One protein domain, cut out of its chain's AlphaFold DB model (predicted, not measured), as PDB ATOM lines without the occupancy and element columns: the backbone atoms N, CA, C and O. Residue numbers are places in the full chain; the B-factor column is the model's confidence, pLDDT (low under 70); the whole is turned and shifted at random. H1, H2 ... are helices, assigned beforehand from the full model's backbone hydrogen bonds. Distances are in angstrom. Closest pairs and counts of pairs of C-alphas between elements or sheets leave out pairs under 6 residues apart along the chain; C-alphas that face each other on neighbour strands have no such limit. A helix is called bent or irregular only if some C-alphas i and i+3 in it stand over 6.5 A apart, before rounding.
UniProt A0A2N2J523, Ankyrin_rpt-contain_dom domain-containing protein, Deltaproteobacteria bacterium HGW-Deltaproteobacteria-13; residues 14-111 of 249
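AT A GLANCE: This is residues 14 to 111 of the 249 residues of the protein "Ankyrin_rpt-contain_dom domain-containing protein" of Deltaproteobacteria bacterium HGW-Deltaproteobacteria-13 (UniProt A0A2N2J523). Two long kinked helices, H1 and H3, cross as a loose, uneven X, H1 touching with residues 19 to 29 and H3 with residues 62 to 72, and H4 folds back from H3 to pack on both. H2 is a short turn at the corner before H3, and the whole is drawn out into a rod. The printed part has 98 residues with four named helices in the order H1, H2, H3, H4 and no named strand; the class is all helix. It is loose, with a radius of gyration of the C-alphas of 16.3 A, and spans 55 by 24 by 16 A.

IN THESE COORDINATES: H1, the longest helix by residues, holds residues 14 to 44 and measures 42.6 A from C-alpha 14 at (-30.190, 11.172, -34.931) to C-alpha 44 at (-40.098, -23.718, -57.310). It has a kink of 32 degrees near residue 36 and is only just irregular: C-alphas 37 and 40 are 6.8 A apart. H3, residues 58 to 85, measures 42.8 A. It has a kink of 41 degrees near residue 65 and is only just irregular: C-alphas 63 and 66 are 6.9 A apart. H4, residues 92 to 108, measures 24.6 A and ends with C-alpha 108 at (-24.805, -8.945, -50.391). H2, residues 51 to 55, measures 6.3 A.

HOW THE PARTS SIT: H1 touches H3 at a steep tilt of 48 degrees, and they run opposite ways; their closest C-alphas, those of Cys 26 and Thr 65, are 5.2 A apart. H1 touches H4 with residues 19 to 30 alone, at a shallow tilt of 25 degrees and running the same way; the closest C-alphas, those of Ala 27 and Val 104, are 5.8 A apart. H3 and H4 form a helical hairpin and touch at a steep tilt of 43 degrees, opposite ways, with the closest C-alphas, those of Leu 76 and Leu 98, 6.4 A apart. With one of these three pairs at a shallow tilt, the helix packing is mostly crossed, but only just. H2 and H3 touch only at the corner, where the closest C-alphas, those of Val 54 and Ala 60, are 5.1 A apart. H2 is apart from H1 and from H4. In H2 and H4 every O i to N i+4 pair is within hydrogen-bond range; in H1 25 of 27 are, and in H3 17 of 24.

THE WHOLE: The two C-alphas farthest apart, those of Asn 44 and Lys 87, are 55.3 A apart, and the first and last printed C-alphas, those of Trp 14 and Pro 111, are 34.0 A apart. The printed part has no cut. The link from H2 to H3 is tight, those from H1 to H2 and from H3 to H4 are short, and no link is long. The mean pLDDT of the printed part is 88.9; residues 55 to 58 are under 70.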
ATOM      1  N   TRP A  14     -29.239  11.242 -33.817       92.00
ATOM      2  CA  TRP A  14     -30.190  11.172 -34.931       92.00
ATOM      3  C   TRP A  14     -29.563  10.540 -36.182       92.00
ATOM      4  O   TRP A  14     -30.159   9.660 -36.790       92.00
ATOM      5  N   LEU A  15     -28.323  10.913 -36.510       93.44
ATOM      6  CA  LEU A  15     -27.622  10.418 -37.694       93.44
ATOM      7  C   LEU A  15     -27.298   8.930 -37.557       93.44
ATOM      8  O   LEU A  15     -27.444   8.172 -38.510       93.44
ATOM      9  N   ARG A  16     -26.912   8.503 -36.349       92.44
ATOM     10  CA  ARG A  16     -26.716   7.082 -36.048       92.44
ATOM     11  C   ARG A  16     -28.011   6.296 -36.175       92.44
ATOM     12  O   ARG A  16     -27.991   5.246 -36.791       92.44
ATOM     13  N   ILE A  17     -29.125   6.814 -35.654       93.69
ATOM     14  CA  ILE A  17     -30.437   6.167 -35.791       93.69
ATOM     15  C   ILE A  17     -30.783   5.980 -37.274       93.69
ATOM     16  O   ILE A  17     -31.133   4.873 -37.673       93.69
ATOM     17  N   CYS A  18     -30.608   7.014 -38.106       94.56
ATOM     18  CA  CYS A  18     -30.816   6.906 -39.552       94.56
ATOM     19  C   CYS A  18     -29.925   5.823 -40.185       94.56
ATOM     20  O   CYS A  18     -30.424   4.966 -40.910       94.56
ATOM     21  N   GLY A  19     -28.626   5.823 -39.874       93.88
ATOM     22  CA  GLY A  19     -27.685   4.821 -40.377       93.88
ATOM     23  C   GLY A  19     -28.022   3.394 -39.938       93.88
ATOM     24  O   GLY A  19     -28.033   2.476 -40.755       93.88
ATOM     25  N   THR A  20     -28.374   3.200 -38.666       93.62
ATOM     26  CA  THR A  20     -28.809   1.904 -38.131       93.62
ATOM     27  C   THR A  20     -30.073   1.409 -38.833       93.62
ATOM     28  O   THR A  20     -30.128   0.239 -39.200       93.62
ATOM     29  N   ILE A  21     -31.062   2.276 -39.080       94.94
ATOM     30  CA  ILE A  21     -32.279   1.912 -39.825       94.94
ATOM     31  C   ILE A  21     -31.922   1.428 -41.233       94.94
ATOM     32  O   ILE A  21     -32.401   0.379 -41.656       94.94
ATOM     33  N   VAL A  22     -31.045   2.145 -41.941       94.88
ATOM     34  CA  VAL A  22     -30.588   1.758 -43.284       94.88
ATOM     35  C   VAL A  22     -29.922   0.378 -43.272       94.88
ATOM     36  O   VAL A  22     -30.238  -0.463 -44.115       94.88
ATOM     37  N   VAL A  23     -29.051   0.108 -42.295       95.69
ATOM     38  CA  VAL A  23     -28.391  -1.199 -42.144       95.69
ATOM     39  C   VAL A  23     -29.405  -2.304 -41.830       95.69
ATOM     40  O   VAL A  23     -29.326  -3.373 -42.430       95.69
ATOM     41  N   ILE A  24     -30.384  -2.057 -40.952       95.12
ATOM     42  CA  ILE A  24     -31.442  -3.029 -40.626       95.12
ATOM     43  C   ILE A  24     -32.283  -3.356 -41.862       95.12
ATOM     44  O   ILE A  24     -32.504  -4.527 -42.160       95.12
ATOM     45  N   LEU A  25     -32.726  -2.343 -42.610       93.56
ATOM     46  CA  LEU A  25     -33.506  -2.554 -43.830       93.56
ATOM     47  C   LEU A  25     -32.701  -3.337 -44.877       93.56
ATOM     48  O   LEU A  25     -33.230  -4.251 -45.509       93.56
ATOM     49  N   CYS A  26     -31.406  -3.048 -45.012       94.31
ATOM     50  CA  CYS A  26     -30.530  -3.801 -45.905       94.31
ATOM     51  C   CYS A  26     -30.294  -5.244 -45.419       94.31
ATOM     52  O   CYS A  26     -30.225  -6.167 -46.228       94.31
ATOM     53  N   ALA A  27     -30.254  -5.481 -44.106       94.81
ATOM     54  CA  ALA A  27     -30.197  -6.830 -43.550       94.81
ATOM     55  C   ALA A  27     -31.480  -7.626 -43.858       94.81
ATOM     56  O   ALA A  27     -31.396  -8.784 -44.264       94.81
ATOM     57  N   VAL A  28     -32.661  -7.003 -43.745       93.19
ATOM     58  CA  VAL A  28     -33.942  -7.613 -44.151       93.19
ATOM     59  C   VAL A  28     -33.928  -7.967 -45.638       93.19
ATOM     60  O   VAL A  28     -34.313  -9.078 -46.010       93.19
ATOM     61  N   LEU A  29     -33.422  -7.064 -46.487       92.12
ATOM     62  CA  LEU A  29     -33.209  -7.351 -47.905       92.12
ATOM     63  C   LEU A  29     -32.288  -8.563 -48.099       92.12
ATOM     64  O   LEU A  29     -32.630  -9.458 -48.865       92.12
ATOM     65  N   CYS A  30     -31.152  -8.628 -47.398       92.25
ATOM     66  CA  CYS A  30     -30.216  -9.749 -47.503       92.25
ATOM     67  C   CYS A  30     -30.881 -11.079 -47.139       92.25
ATOM     68  O   CYS A  30     -30.771 -12.037 -47.898       92.25
ATOM     69  N   VAL A  31     -31.627 -11.132 -46.031       92.00
ATOM     70  CA  VAL A  31     -32.379 -12.334 -45.633       92.00
ATOM     71  C   VAL A  31     -33.357 -12.743 -46.733       92.00
ATOM     72  O   VAL A  31     -33.425 -13.918 -47.098       92.00
ATOM     73  N   ARG A  32     -34.081 -11.779 -47.311       90.94
ATOM     74  CA  ARG A  32     -35.023 -12.039 -48.403       90.94
ATOM     75  C   ARG A  32     -34.320 -12.562 -49.655       90.94
ATOM     76  O   ARG A  32     -34.788 -13.547 -50.217       90.94
ATOM     77  N   ILE A  33     -33.208 -11.951 -50.069       89.69
ATOM     78  CA  ILE A  33     -32.420 -12.380 -51.233       89.69
ATOM     79  C   ILE A  33     -31.867 -13.787 -51.009       89.69
ATOM     80  O   ILE A  33     -32.007 -14.629 -51.890       89.69
ATOM     81  N   VAL A  34     -31.282 -14.070 -49.843       91.75
ATOM     82  CA  VAL A  34     -30.744 -15.400 -49.515       91.75
ATOM     83  C   VAL A  34     -31.854 -16.447 -49.529       91.75
ATOM     84  O   VAL A  34     -31.665 -17.523 -50.098       91.75
ATOM     85  N   TRP A  35     -33.032 -16.133 -48.984       91.00
ATOM     86  CA  TRP A  35     -34.204 -17.005 -49.077       91.00
ATOM     87  C   TRP A  35     -34.603 -17.290 -50.531       91.00
ATOM     88  O   TRP A  35     -34.905 -18.436 -50.870       91.00
ATOM     89  N   GLU A  36     -34.583 -16.275 -51.403       89.31
ATOM     90  CA  GLU A  36     -34.833 -16.466 -52.836       89.31
ATOM     91  C   GLU A  36     -33.784 -17.368 -53.484       89.31
ATOM     92  O   GLU A  36     -34.166 -18.293 -54.197       89.31
ATOM     93  N   GLN A  37     -32.494 -17.175 -53.179       87.25
ATOM     94  CA  GLN A  37     -31.402 -17.995 -53.733       87.25
ATOM     95  C   GLN A  37     -31.445 -19.456 -53.319       87.25
ATOM     96  O   GLN A  37     -30.888 -20.312 -54.008       87.25
ATOM     97  N   THR A  38     -32.040 -19.725 -52.162       89.06
ATOM     98  CA  THR A  38     -32.003 -21.031 -51.517       89.06
ATOM     99  C   THR A  38     -33.394 -21.642 -51.504       89.06
ATOM    100  O   THR A  38     -33.780 -22.334 -52.441       89.06
ATOM    101  N   ILE A  39     -34.180 -21.374 -50.468       88.31
ATOM    102  CA  ILE A  39     -35.385 -22.134 -50.142       88.31
ATOM    103  C   ILE A  39     -36.488 -21.956 -51.182       88.31
ATOM    104  O   ILE A  39     -37.139 -22.937 -51.541       88.31
ATOM    105  N   LEU A  40     -36.695 -20.737 -51.690       86.25
ATOM    106  CA  LEU A  40     -37.680 -20.518 -52.750       86.25
ATOM    107  C   LEU A  40     -37.277 -21.262 -54.025       86.25
ATOM    108  O   LEU A  40     -38.098 -21.958 -54.621       86.25
ATOM    109  N   THR A  41     -36.000 -21.153 -54.388       86.12
ATOM    110  CA  THR A  41     -35.423 -21.832 -55.547       86.12
ATOM    111  C   THR A  41     -35.563 -23.355 -55.423       86.12
ATOM    112  O   THR A  41     -35.998 -24.016 -56.355       86.12
ATOM    113  N   TRP A  42     -35.319 -23.946 -54.252       86.31
ATOM    114  CA  TRP A  42     -35.475 -25.397 -54.057       86.31
ATOM    115  C   TRP A  42     -36.909 -25.894 -54.225       86.31
ATOM    116  O   TRP A  42     -37.114 -27.051 -54.584       86.31
ATOM    117  N   ARG A  43     -37.893 -25.047 -53.909       86.25
ATOM    118  CA  ARG A  43     -39.316 -25.400 -53.975       86.25
ATOM    119  C   ARG A  43     -39.899 -25.215 -55.368       86.25
ATOM    120  O   ARG A  43     -40.734 -26.014 -55.765       86.25
ATOM    121  N   ASN A  44     -39.460 -24.179 -56.077       85.06
ATOM    122  CA  ASN A  44     -40.098 -23.718 -57.310       85.06
ATOM    123  C   ASN A  44     -39.176 -23.785 -58.540       85.06
ATOM    124  O   ASN A  44     -39.534 -23.255 -59.590       85.06
ATOM    125  N   GLY A  45     -37.985 -24.372 -58.407       85.12
ATOM    126  CA  GLY A  45     -36.967 -24.417 -59.455       85.12
ATOM    127  C   GLY A  45     -36.168 -23.111 -59.585       85.12
ATOM    128  O   GLY A  45     -36.309 -22.205 -58.759       85.12
ATOM    129  N   PRO A  46     -35.298 -22.994 -60.604       81.81
ATOM    130  CA  PRO A  46     -34.551 -21.770 -60.887       81.81
ATOM    131  C   PRO A  46     -35.488 -20.578 -61.144       81.81
ATOM    132  O   PRO A  46     -36.404 -20.661 -61.956       81.81
ATOM    133  N   GLN A  47     -35.255 -19.452 -60.465       78.06
ATOM    134  CA  GLN A  47     -36.093 -18.250 -60.569       78.06
ATOM    135  C   GLN A  47     -35.250 -16.993 -60.818       78.06
ATOM    136  O   GLN A  47     -34.050 -16.950 -60.531       78.06
ATOM    137  N   MET A  48     -35.903 -15.938 -61.308       77.94
ATOM    138  CA  MET A  48     -35.316 -14.600 -61.367       77.94
ATOM    139  C   MET A  48     -35.344 -13.940 -59.988       77.94
ATOM    140  O   MET A  48     -36.397 -13.639 -59.428       77.94
ATOM    141  N   ILE A  49     -34.157 -13.691 -59.461       79.69
ATOM    142  CA  ILE A  49     -33.932 -13.080 -58.151       79.69
ATOM    143  C   ILE A  49     -34.379 -11.629 -58.171       79.69
ATOM    144  O   ILE A  49     -34.063 -10.896 -59.106       79.69
ATOM    145  N   GLY A  50     -35.060 -11.190 -57.117       73.81
ATOM    146  CA  GLY A  50     -35.435  -9.792 -56.949       73.81
ATOM    147  C   GLY A  50     -36.532  -9.313 -57.898       73.81
ATOM    148  O   GLY A  50     -37.025  -8.203 -57.723       73.81
ATOM    149  N   PHE A  51     -37.002 -10.145 -58.834       74.56
ATOM    150  CA  PHE A  51     -38.128  -9.803 -59.705       74.56
ATOM    151  C   PHE A  51     -39.387  -9.473 -58.882       74.56
ATOM    152  O   PHE A  51     -40.040  -8.458 -59.122       74.56
ATOM    153  N   SER A  52     -39.653 -10.273 -57.840       71.25
ATOM    154  CA  SER A  52     -40.716 -10.038 -56.852       71.25
ATOM    155  C   SER A  52     -40.515  -8.747 -56.055       71.25
ATOM    156  O   SER A  52     -41.498  -8.098 -55.717       71.25
ATOM    157  N   LEU A  53     -39.274  -8.368 -55.743       74.25
ATOM    158  CA  LEU A  53     -38.997  -7.151 -54.975       74.25
ATOM    159  C   LEU A  53     -39.320  -5.890 -55.775       74.25
ATOM    160  O   LEU A  53     -39.766  -4.907 -55.198       74.25
ATOM    161  N   VAL A  54     -39.107  -5.922 -57.089       73.19
ATOM    162  CA  VAL A  54     -39.333  -4.766 -57.967       73.19
ATOM    163  C   VAL A  54     -40.810  -4.611 -58.337       73.19
ATOM    164  O   VAL A  54     -41.300  -3.490 -58.419       73.19
ATOM    165  N   HIS A  55     -41.529  -5.718 -58.538       68.88
ATOM    166  CA  HIS A  55     -42.877  -5.694 -59.126       68.88
ATOM    167  C   HIS A  55     -44.001  -6.025 -58.143       68.88
ATOM    168  O   HIS A  55     -45.174  -5.877 -58.479       68.88
ATOM    169  N   SER A  56     -43.684  -6.500 -56.938       61.84
ATOM    170  CA  SER A  56     -44.686  -6.931 -55.968       61.84
ATOM    171  C   SER A  56     -44.481  -6.201 -54.640       61.84
ATOM    172  O   SER A  56     -43.565  -6.525 -53.887       61.84
ATOM    173  N   SER A  57     -45.412  -5.298 -54.295       65.50
ATOM    174  CA  SER A  57     -45.646  -4.774 -52.928       65.50
ATOM    175  C   SER A  57     -44.690  -3.651 -52.417       65.50
ATOM    176  O   SER A  57     -43.675  -3.361 -53.051       65.50
ATOM    177  N   PRO A  58     -44.984  -2.982 -51.272       68.44
ATOM    178  CA  PRO A  58     -44.259  -1.792 -50.781       68.44
ATOM    179  C   PRO A  58     -42.785  -2.024 -50.389       68.44
ATOM    180  O   PRO A  58     -42.075  -1.080 -50.043       68.44
ATOM    181  N   LEU A  59     -42.298  -3.266 -50.473       70.88
ATOM    182  CA  LEU A  59     -40.906  -3.639 -50.213       70.88
ATOM    183  C   LEU A  59     -39.936  -3.254 -51.342       70.88
ATOM    184  O   LEU A  59     -38.730  -3.398 -51.157       70.88
ATOM    185  N   ALA A  60     -40.414  -2.713 -52.468       75.56
ATOM    186  CA  ALA A  60     -39.560  -2.204 -53.547       75.56
ATOM    187  C   ALA A  60     -38.534  -1.160 -53.070       75.56
ATOM    188  O   ALA A  60     -37.412  -1.105 -53.573       75.56
ATOM    189  N   LEU A  61     -38.864  -0.395 -52.023       78.94
ATOM    190  CA  LEU A  61     -37.940   0.554 -51.393       78.94
ATOM    191  C   LEU A  61     -36.693  -0.120 -50.800       78.94
ATOM    192  O   LEU A  61     -35.654   0.528 -50.680       78.94
ATOM    193  N   LEU A  62     -36.749  -1.418 -50.478       84.25
ATOM    194  CA  LEU A  62     -35.579  -2.156 -50.004       84.25
ATOM    195  C   LEU A  62     -34.462  -2.189 -51.050       84.25
ATOM    196  O   LEU A  62     -33.295  -2.190 -50.668       84.25
ATOM    197  N   VAL A  63     -34.781  -2.136 -52.347       83.81
ATOM    198  CA  VAL A  63     -33.783  -2.116 -53.432       83.81
ATOM    199  C   VAL A  63     -32.880  -0.877 -53.357       83.81
ATOM    200  O   VAL A  63     -31.737  -0.919 -53.801       83.81
ATOM    201  N   LEU A  64     -33.340   0.207 -52.723       88.00
ATOM    202  CA  LEU A  64     -32.546   1.417 -52.501       88.00
ATOM    203  C   LEU A  64     -31.616   1.314 -51.282       88.00
ATOM    204  O   LEU A  64     -30.784   2.190 -51.068       88.00
ATOM    205  N   THR A  65     -31.723   0.263 -50.467       91.38
ATOM    206  CA  THR A  65     -30.937   0.151 -49.229       91.38
ATOM    207  C   THR A  65     -29.443  -0.110 -49.460       91.38
ATOM    208  O   THR A  65     -28.657   0.528 -48.759       91.38
ATOM    209  N   PRO A  66     -28.983  -0.920 -50.443       93.44
ATOM    210  CA  PRO A  66     -27.552  -1.100 -50.690       93.44
ATOM    211  C   PRO A  66     -26.777   0.200 -50.976       93.44
ATOM    212  O   PRO A  66     -25.793   0.441 -50.274       93.44
ATOM    213  N   PRO A  67     -27.184   1.089 -51.914       94.69
ATOM    214  CA  PRO A  67     -26.473   2.353 -52.125       94.69
ATOM    215  C   PRO A  67     -26.484   3.239 -50.874       94.69
ATOM    216  O   PRO A  67     -25.484   3.887 -50.574       94.69
ATOM    217  N   MET A  68     -27.563   3.215 -50.084       95.00
ATOM    218  CA  MET A  68     -27.628   3.955 -48.821       95.00
ATOM    219  C   MET A  68     -26.653   3.406 -47.768       95.00
ATOM    220  O   MET A  68     -26.056   4.192 -47.032       95.00
ATOM    221  N   VAL A  69     -26.422   2.088 -47.716       95.56
ATOM    222  CA  VAL A  69     -25.391   1.493 -46.846       95.56
ATOM    223  C   VAL A  69     -23.987   1.914 -47.287       95.56
ATOM    224  O   VAL A  69     -23.158   2.199 -46.427       95.56
ATOM    225  N   TYR A  70     -23.709   2.034 -48.590       95.94
ATOM    226  CA  TYR A  70     -22.427   2.582 -49.059       95.94
ATOM    227  C   TYR A  70     -22.239   4.047 -48.660       95.94
ATOM    228  O   TYR A  70     -21.168   4.417 -48.181       95.94
ATOM    229  N   LEU A  71     -23.279   4.876 -48.787       96.06
ATOM    230  CA  LEU A  71     -23.232   6.262 -48.308       96.06
ATOM    231  C   LEU A  71     -22.978   6.315 -46.797       96.06
ATOM    232  O   LEU A  71     -22.144   7.092 -46.331       96.06
ATOM    233  N   TRP A  72     -23.645   5.447 -46.034       96.81
ATOM    234  CA  TRP A  72     -23.423   5.322 -44.598       96.81
ATOM    235  C   TRP A  72     -21.990   4.885 -44.265       96.81
ATOM    236  O   TRP A  72     -21.356   5.459 -43.379       96.81
ATOM    237  N   LEU A  73     -21.438   3.936 -45.024       96.25
ATOM    238  CA  LEU A  73     -20.052   3.498 -44.896       96.25
ATOM    239  C   LEU A  73     -19.077   4.658 -45.133       96.25
ATOM    240  O   LEU A  73     -18.155   4.843 -44.342       96.25
ATOM    241  N   CYS A  74     -19.308   5.494 -46.149       96.38
ATOM    242  CA  CYS A  74     -18.500   6.690 -46.399       96.38
ATOM    243  C   CYS A  74     -18.527   7.670 -45.213       96.38
ATOM    244  O   CYS A  74     -17.477   8.181 -44.819       96.38
ATOM    245  N   VAL A  75     -19.695   7.893 -44.597       95.69
ATOM    246  CA  VAL A  75     -19.824   8.737 -43.392       95.69
ATOM    247  C   VAL A  75     -19.010   8.167 -42.229       95.69
ATOM    248  O   VAL A  75     -18.282   8.905 -41.559       95.69
ATOM    249  N   LEU A  76     -19.093   6.854 -41.997       94.94
ATOM    250  CA  LEU A  76     -18.348   6.173 -40.938       94.94
ATOM    251  C   LEU A  76     -16.835   6.222 -41.174       94.94
ATOM    252  O   LEU A  76     -16.088   6.532 -40.245       94.94
ATOM    253  N   LEU A  77     -16.384   5.971 -42.404       95.38
ATOM    254  CA  LEU A  77     -14.971   6.027 -42.781       95.38
ATOM    255  C   LEU A  77     -14.412   7.446 -42.668       95.38
ATOM    256  O   LEU A  77     -13.312   7.624 -42.149       95.38
ATOM    257  N   PHE A  78     -15.178   8.465 -43.062       95.25
ATOM    258  CA  PHE A  78     -14.786   9.859 -42.874       95.25
ATOM    259  C   PHE A  78     -14.675  10.222 -41.386       95.25
ATOM    260  O   PHE A  78     -13.686  10.819 -40.956       95.25
ATOM    261  N   ALA A  79     -15.659   9.825 -40.570       92.25
ATOM    262  CA  ALA A  79     -15.638  10.062 -39.128       92.25
ATOM    263  C   ALA A  79     -14.465   9.342 -38.439       92.25
ATOM    264  O   ALA A  79     -13.820   9.914 -37.553       92.25
ATOM    265  N   LEU A  80     -14.167   8.111 -38.865       93.44
ATOM    266  CA  LEU A  80     -13.018   7.334 -38.413       93.44
ATOM    267  C   LEU A  80     -11.703   8.016 -38.816       93.44
ATOM    268  O   LEU A  80     -10.881   8.308 -37.949       93.44
ATOM    269  N   GLY A  81     -11.534   8.343 -40.099       93.06
ATOM    270  CA  GLY A  81     -10.336   8.980 -40.645       93.06
ATOM    271  C   GLY A  81     -10.038  10.325 -39.987       93.06
ATOM    272  O   GLY A  81      -8.919  10.553 -39.531       93.06
ATOM    273  N   ARG A  82     -11.055  11.179 -39.810       92.50
ATOM    274  CA  ARG A  82     -10.914  12.451 -39.084       92.50
ATOM    275  C   ARG A  82     -10.389  12.241 -37.664       92.50
ATOM    276  O   ARG A  82      -9.548  13.013 -37.208       92.50
ATOM    277  N   ARG A  83     -10.863  11.217 -36.945       89.94
ATOM    278  CA  ARG A  83     -10.393  10.928 -35.579       89.94
ATOM    279  C   ARG A  83      -8.963  10.398 -35.556       89.94
ATOM    280  O   ARG A  83      -8.204  10.818 -34.686       89.94
ATOM    281  N   LEU A  84      -8.594   9.547 -36.512       91.50
ATOM    282  CA  LEU A  84      -7.222   9.055 -36.654       91.50
ATOM    283  C   LEU A  84      -6.245  10.201 -36.957       91.50
ATOM    284  O   LEU A  84      -5.222  10.311 -36.284       91.50
ATOM    285  N   ILE A  85      -6.596  11.107 -37.879       93.69
ATOM    286  CA  ILE A  85      -5.803  12.309 -38.204       93.69
ATOM    287  C   ILE A  85      -5.632  13.199 -36.969       93.69
ATOM    288  O   ILE A  85      -4.534  13.663 -36.674       93.69
ATOM    289  N   LEU A  86      -6.708  13.395 -36.204       91.31
ATOM    290  CA  LEU A  86      -6.686  14.177 -34.965       91.31
ATOM    291  C   LEU A  86      -6.075  13.419 -33.769       91.31
ATOM    292  O   LEU A  86      -6.122  13.939 -32.655       91.31
ATOM    293  N   LYS A  87      -5.536  12.204 -33.967       90.81
ATOM    294  CA  LYS A  87      -4.977  11.319 -32.925       90.81
ATOM    295  C   LYS A  87      -5.905  11.133 -31.712       90.81
ATOM    296  O   LYS A  87      -5.454  11.016 -30.574       90.81
ATOM    297  N   ARG A  88      -7.220  11.115 -31.945       88.19
ATOM    298  CA  ARG A  88      -8.242  10.916 -30.905       88.19
ATOM    299  C   ARG A  88      -8.620   9.446 -30.780       88.19
ATOM    300  O   ARG A  88      -8.519   8.684 -31.739       88.19
ATOM    301  N   ARG A  89      -9.131   9.055 -29.607       86.94
ATOM    302  CA  ARG A  89      -9.698   7.713 -29.420       86.94
ATOM    303  C   ARG A  89     -10.918   7.526 -30.325       86.94
ATOM    304  O   ARG A  89     -11.732   8.436 -30.518       86.94
ATOM    305  N   VAL A  90     -11.048   6.325 -30.878       88.25
ATOM    306  CA  VAL A  90     -12.208   5.937 -31.681       88.25
ATOM    307  C   VAL A  90     -13.304   5.440 -30.734       88.25
ATOM    308  O   VAL A  90     -13.047   4.552 -29.917       88.25
ATOM    309  N   PRO A  91     -14.526   5.989 -30.804       89.06
ATOM    310  CA  PRO A  91     -15.614   5.554 -29.950       89.06
ATOM    311  C   PRO A  91     -16.112   4.184 -30.425       89.06
ATOM    312  O   PRO A  91     -16.268   3.952 -31.627       89.06
ATOM    313  N   ARG A  92     -16.426   3.292 -29.476       88.81
ATOM    314  CA  ARG A  92     -16.920   1.929 -29.764       88.81
ATOM    315  C   ARG A  92     -18.142   1.923 -30.685       88.81
ATOM    316  O   ARG A  92     -18.291   1.018 -31.491       88.81
ATOM    317  N   SER A  93     -18.974   2.959 -30.614       89.19
ATOM    318  CA  SER A  93     -20.139   3.125 -31.481       89.19
ATOM    319  C   SER A  93     -19.808   3.126 -32.974       89.19
ATOM    320  O   SER A  93     -20.497   2.461 -33.733       89.19
ATOM    321  N   ILE A  94     -18.756   3.844 -33.394       90.88
ATOM    322  CA  ILE A  94     -18.376   3.920 -34.816       90.88
ATOM    323  C   ILE A  94     -17.892   2.553 -35.294       90.88
ATOM    324  O   ILE A  94     -18.217   2.144 -36.401       90.88
ATOM    325  N   LEU A  95     -17.151   1.835 -34.444       91.69
ATOM    326  CA  LEU A  95     -16.681   0.488 -34.753       91.69
ATOM    327  C   LEU A  95     -17.853  -0.483 -34.919       91.69
ATOM    328  O   LEU A  95     -17.883  -1.206 -35.906       91.69
ATOM    329  N   VAL A  96     -18.840  -0.458 -34.017       93.25
ATOM    330  CA  VAL A  96     -20.044  -1.300 -34.130       93.25
ATOM    331  C   VAL A  96     -20.803  -0.991 -35.422       93.25
ATOM    332  O   VAL A  96     -21.068  -1.905 -36.201       93.25
ATOM    333  N   ASP A  97     -21.084   0.285 -35.697       93.62
ATOM    334  CA  ASP A  97     -21.828   0.695 -36.893       93.62
ATOM    335  C   ASP A  97     -21.072   0.297 -38.185       93.62
ATOM    336  O   ASP A  97     -21.682  -0.174 -39.147       93.62
ATOM    337  N   LEU A  98     -19.735   0.404 -38.184       95.12
ATOM    338  CA  LEU A  98     -18.864  -0.016 -39.288       95.12
ATOM    339  C   LEU A  98     -18.889  -1.531 -39.491       95.12
ATOM    340  O   LEU A  98     -19.070  -1.997 -40.613       95.12
ATOM    341  N   THR A  99     -18.739  -2.303 -38.414       95.50
ATOM    342  CA  THR A  99     -18.780  -3.770 -38.487       95.50
ATOM    343  C   THR A  99     -20.129  -4.271 -38.990       95.50
ATOM    344  O   THR A  99     -20.163  -5.163 -39.833       95.50
ATOM    345  N   ALA A 100     -21.234  -3.656 -38.559       95.69
ATOM    346  CA  ALA A 100     -22.571  -4.010 -39.017       95.69
ATOM    347  C   ALA A 100     -22.765  -3.703 -40.513       95.69
ATOM    348  O   ALA A 100     -23.247  -4.557 -41.256       95.69
ATOM    349  N   ALA A 101     -22.340  -2.520 -40.974       95.56
ATOM    350  CA  ALA A 101     -22.417  -2.154 -42.389       95.56
ATOM    351  C   ALA A 101     -21.585  -3.100 -43.272       95.56
ATOM    352  O   ALA A 101     -22.077  -3.586 -44.290       95.56
ATOM    353  N   LEU A 102     -20.351  -3.412 -42.858       95.75
ATOM    354  CA  LEU A 102     -19.479  -4.342 -43.578       95.75
ATOM    355  C   LEU A 102     -20.032  -5.770 -43.592       95.75
ATOM    356  O   LEU A 102     -19.931  -6.438 -44.615       95.75
ATOM    357  N   MET A 103     -20.646  -6.234 -42.500       95.75
ATOM    358  CA  MET A 103     -21.259  -7.562 -42.438       95.75
ATOM    359  C   MET A 103     -22.407  -7.697 -43.444       95.75
ATOM    360  O   MET A 103     -22.455  -8.673 -44.191       95.75
ATOM    361  N   VAL A 104     -23.305  -6.707 -43.507       95.00
ATOM    362  CA  VAL A 104     -24.441  -6.724 -44.443       95.00
ATOM    363  C   VAL A 104     -23.965  -6.630 -45.894       95.00
ATOM    364  O   VAL A 104     -24.408  -7.412 -46.733       95.00
ATOM    365  N   LEU A 105     -23.012  -5.739 -46.191       93.00
ATOM    366  CA  LEU A 105     -22.402  -5.669 -47.523       93.00
ATOM    367  C   LEU A 105     -21.692  -6.974 -47.889       93.00
ATOM    368  O   LEU A 105     -21.815  -7.434 -49.020       93.00
ATOM    369  N   GLY A 106     -21.005  -7.604 -46.935       93.88
ATOM    370  CA  GLY A 106     -20.354  -8.895 -47.130       93.88
ATOM    371  C   GLY A 106     -21.333  -9.976 -47.582       93.88
ATOM    372  O   GLY A 106     -21.044 -10.682 -48.541       93.88
ATOM    373  N   VAL A 107     -22.515 -10.058 -46.960       92.81
ATOM    374  CA  VAL A 107     -23.573 -10.999 -47.370       92.81
ATOM    375  C   VAL A 107     -24.113 -10.672 -48.765       92.81
ATOM    376  O   VAL A 107     -24.316 -11.583 -49.563       92.81
ATOM    377  N   LEU A 108     -24.311  -9.388 -49.082       88.75
ATOM    378  CA  LEU A 108     -24.805  -8.945 -50.391       88.75
ATOM    379  C   LEU A 108     -23.844  -9.307 -51.537       88.75
ATOM    380  O   LEU A 108     -24.283  -9.587 -52.649       88.75
ATOM    381  N   TRP A 109     -22.539  -9.304 -51.259       89.88
ATOM    382  CA  TRP A 109     -21.493  -9.633 -52.227       89.88
ATOM    383  C   TRP A 109     -21.240 -11.129 -52.395       89.88
ATOM    384  O   TRP A 109     -20.453 -11.493 -53.268       89.88
ATOM    385  N   ILE A 110     -21.886 -11.997 -51.607       91.25
ATOM    386  CA  ILE A 110     -21.774 -13.443 -51.806       91.25
ATOM    387  C   ILE A 110     -22.301 -13.766 -53.212       91.25
ATOM    388  O   ILE A 110     -23.494 -13.574 -53.473       91.25
ATOM    389  N   PRO A 111     -21.447 -14.265 -54.129       87.06
ATOM    390  CA  PRO A 111     -21.878 -14.582 -55.482       87.06
ATOM    391  C   PRO A 111     -23.004 -15.608 -55.450       87.06
ATOM    392  O   PRO A 111     -22.935 -16.546 -54.652       87.06
TER     393      PRO A 111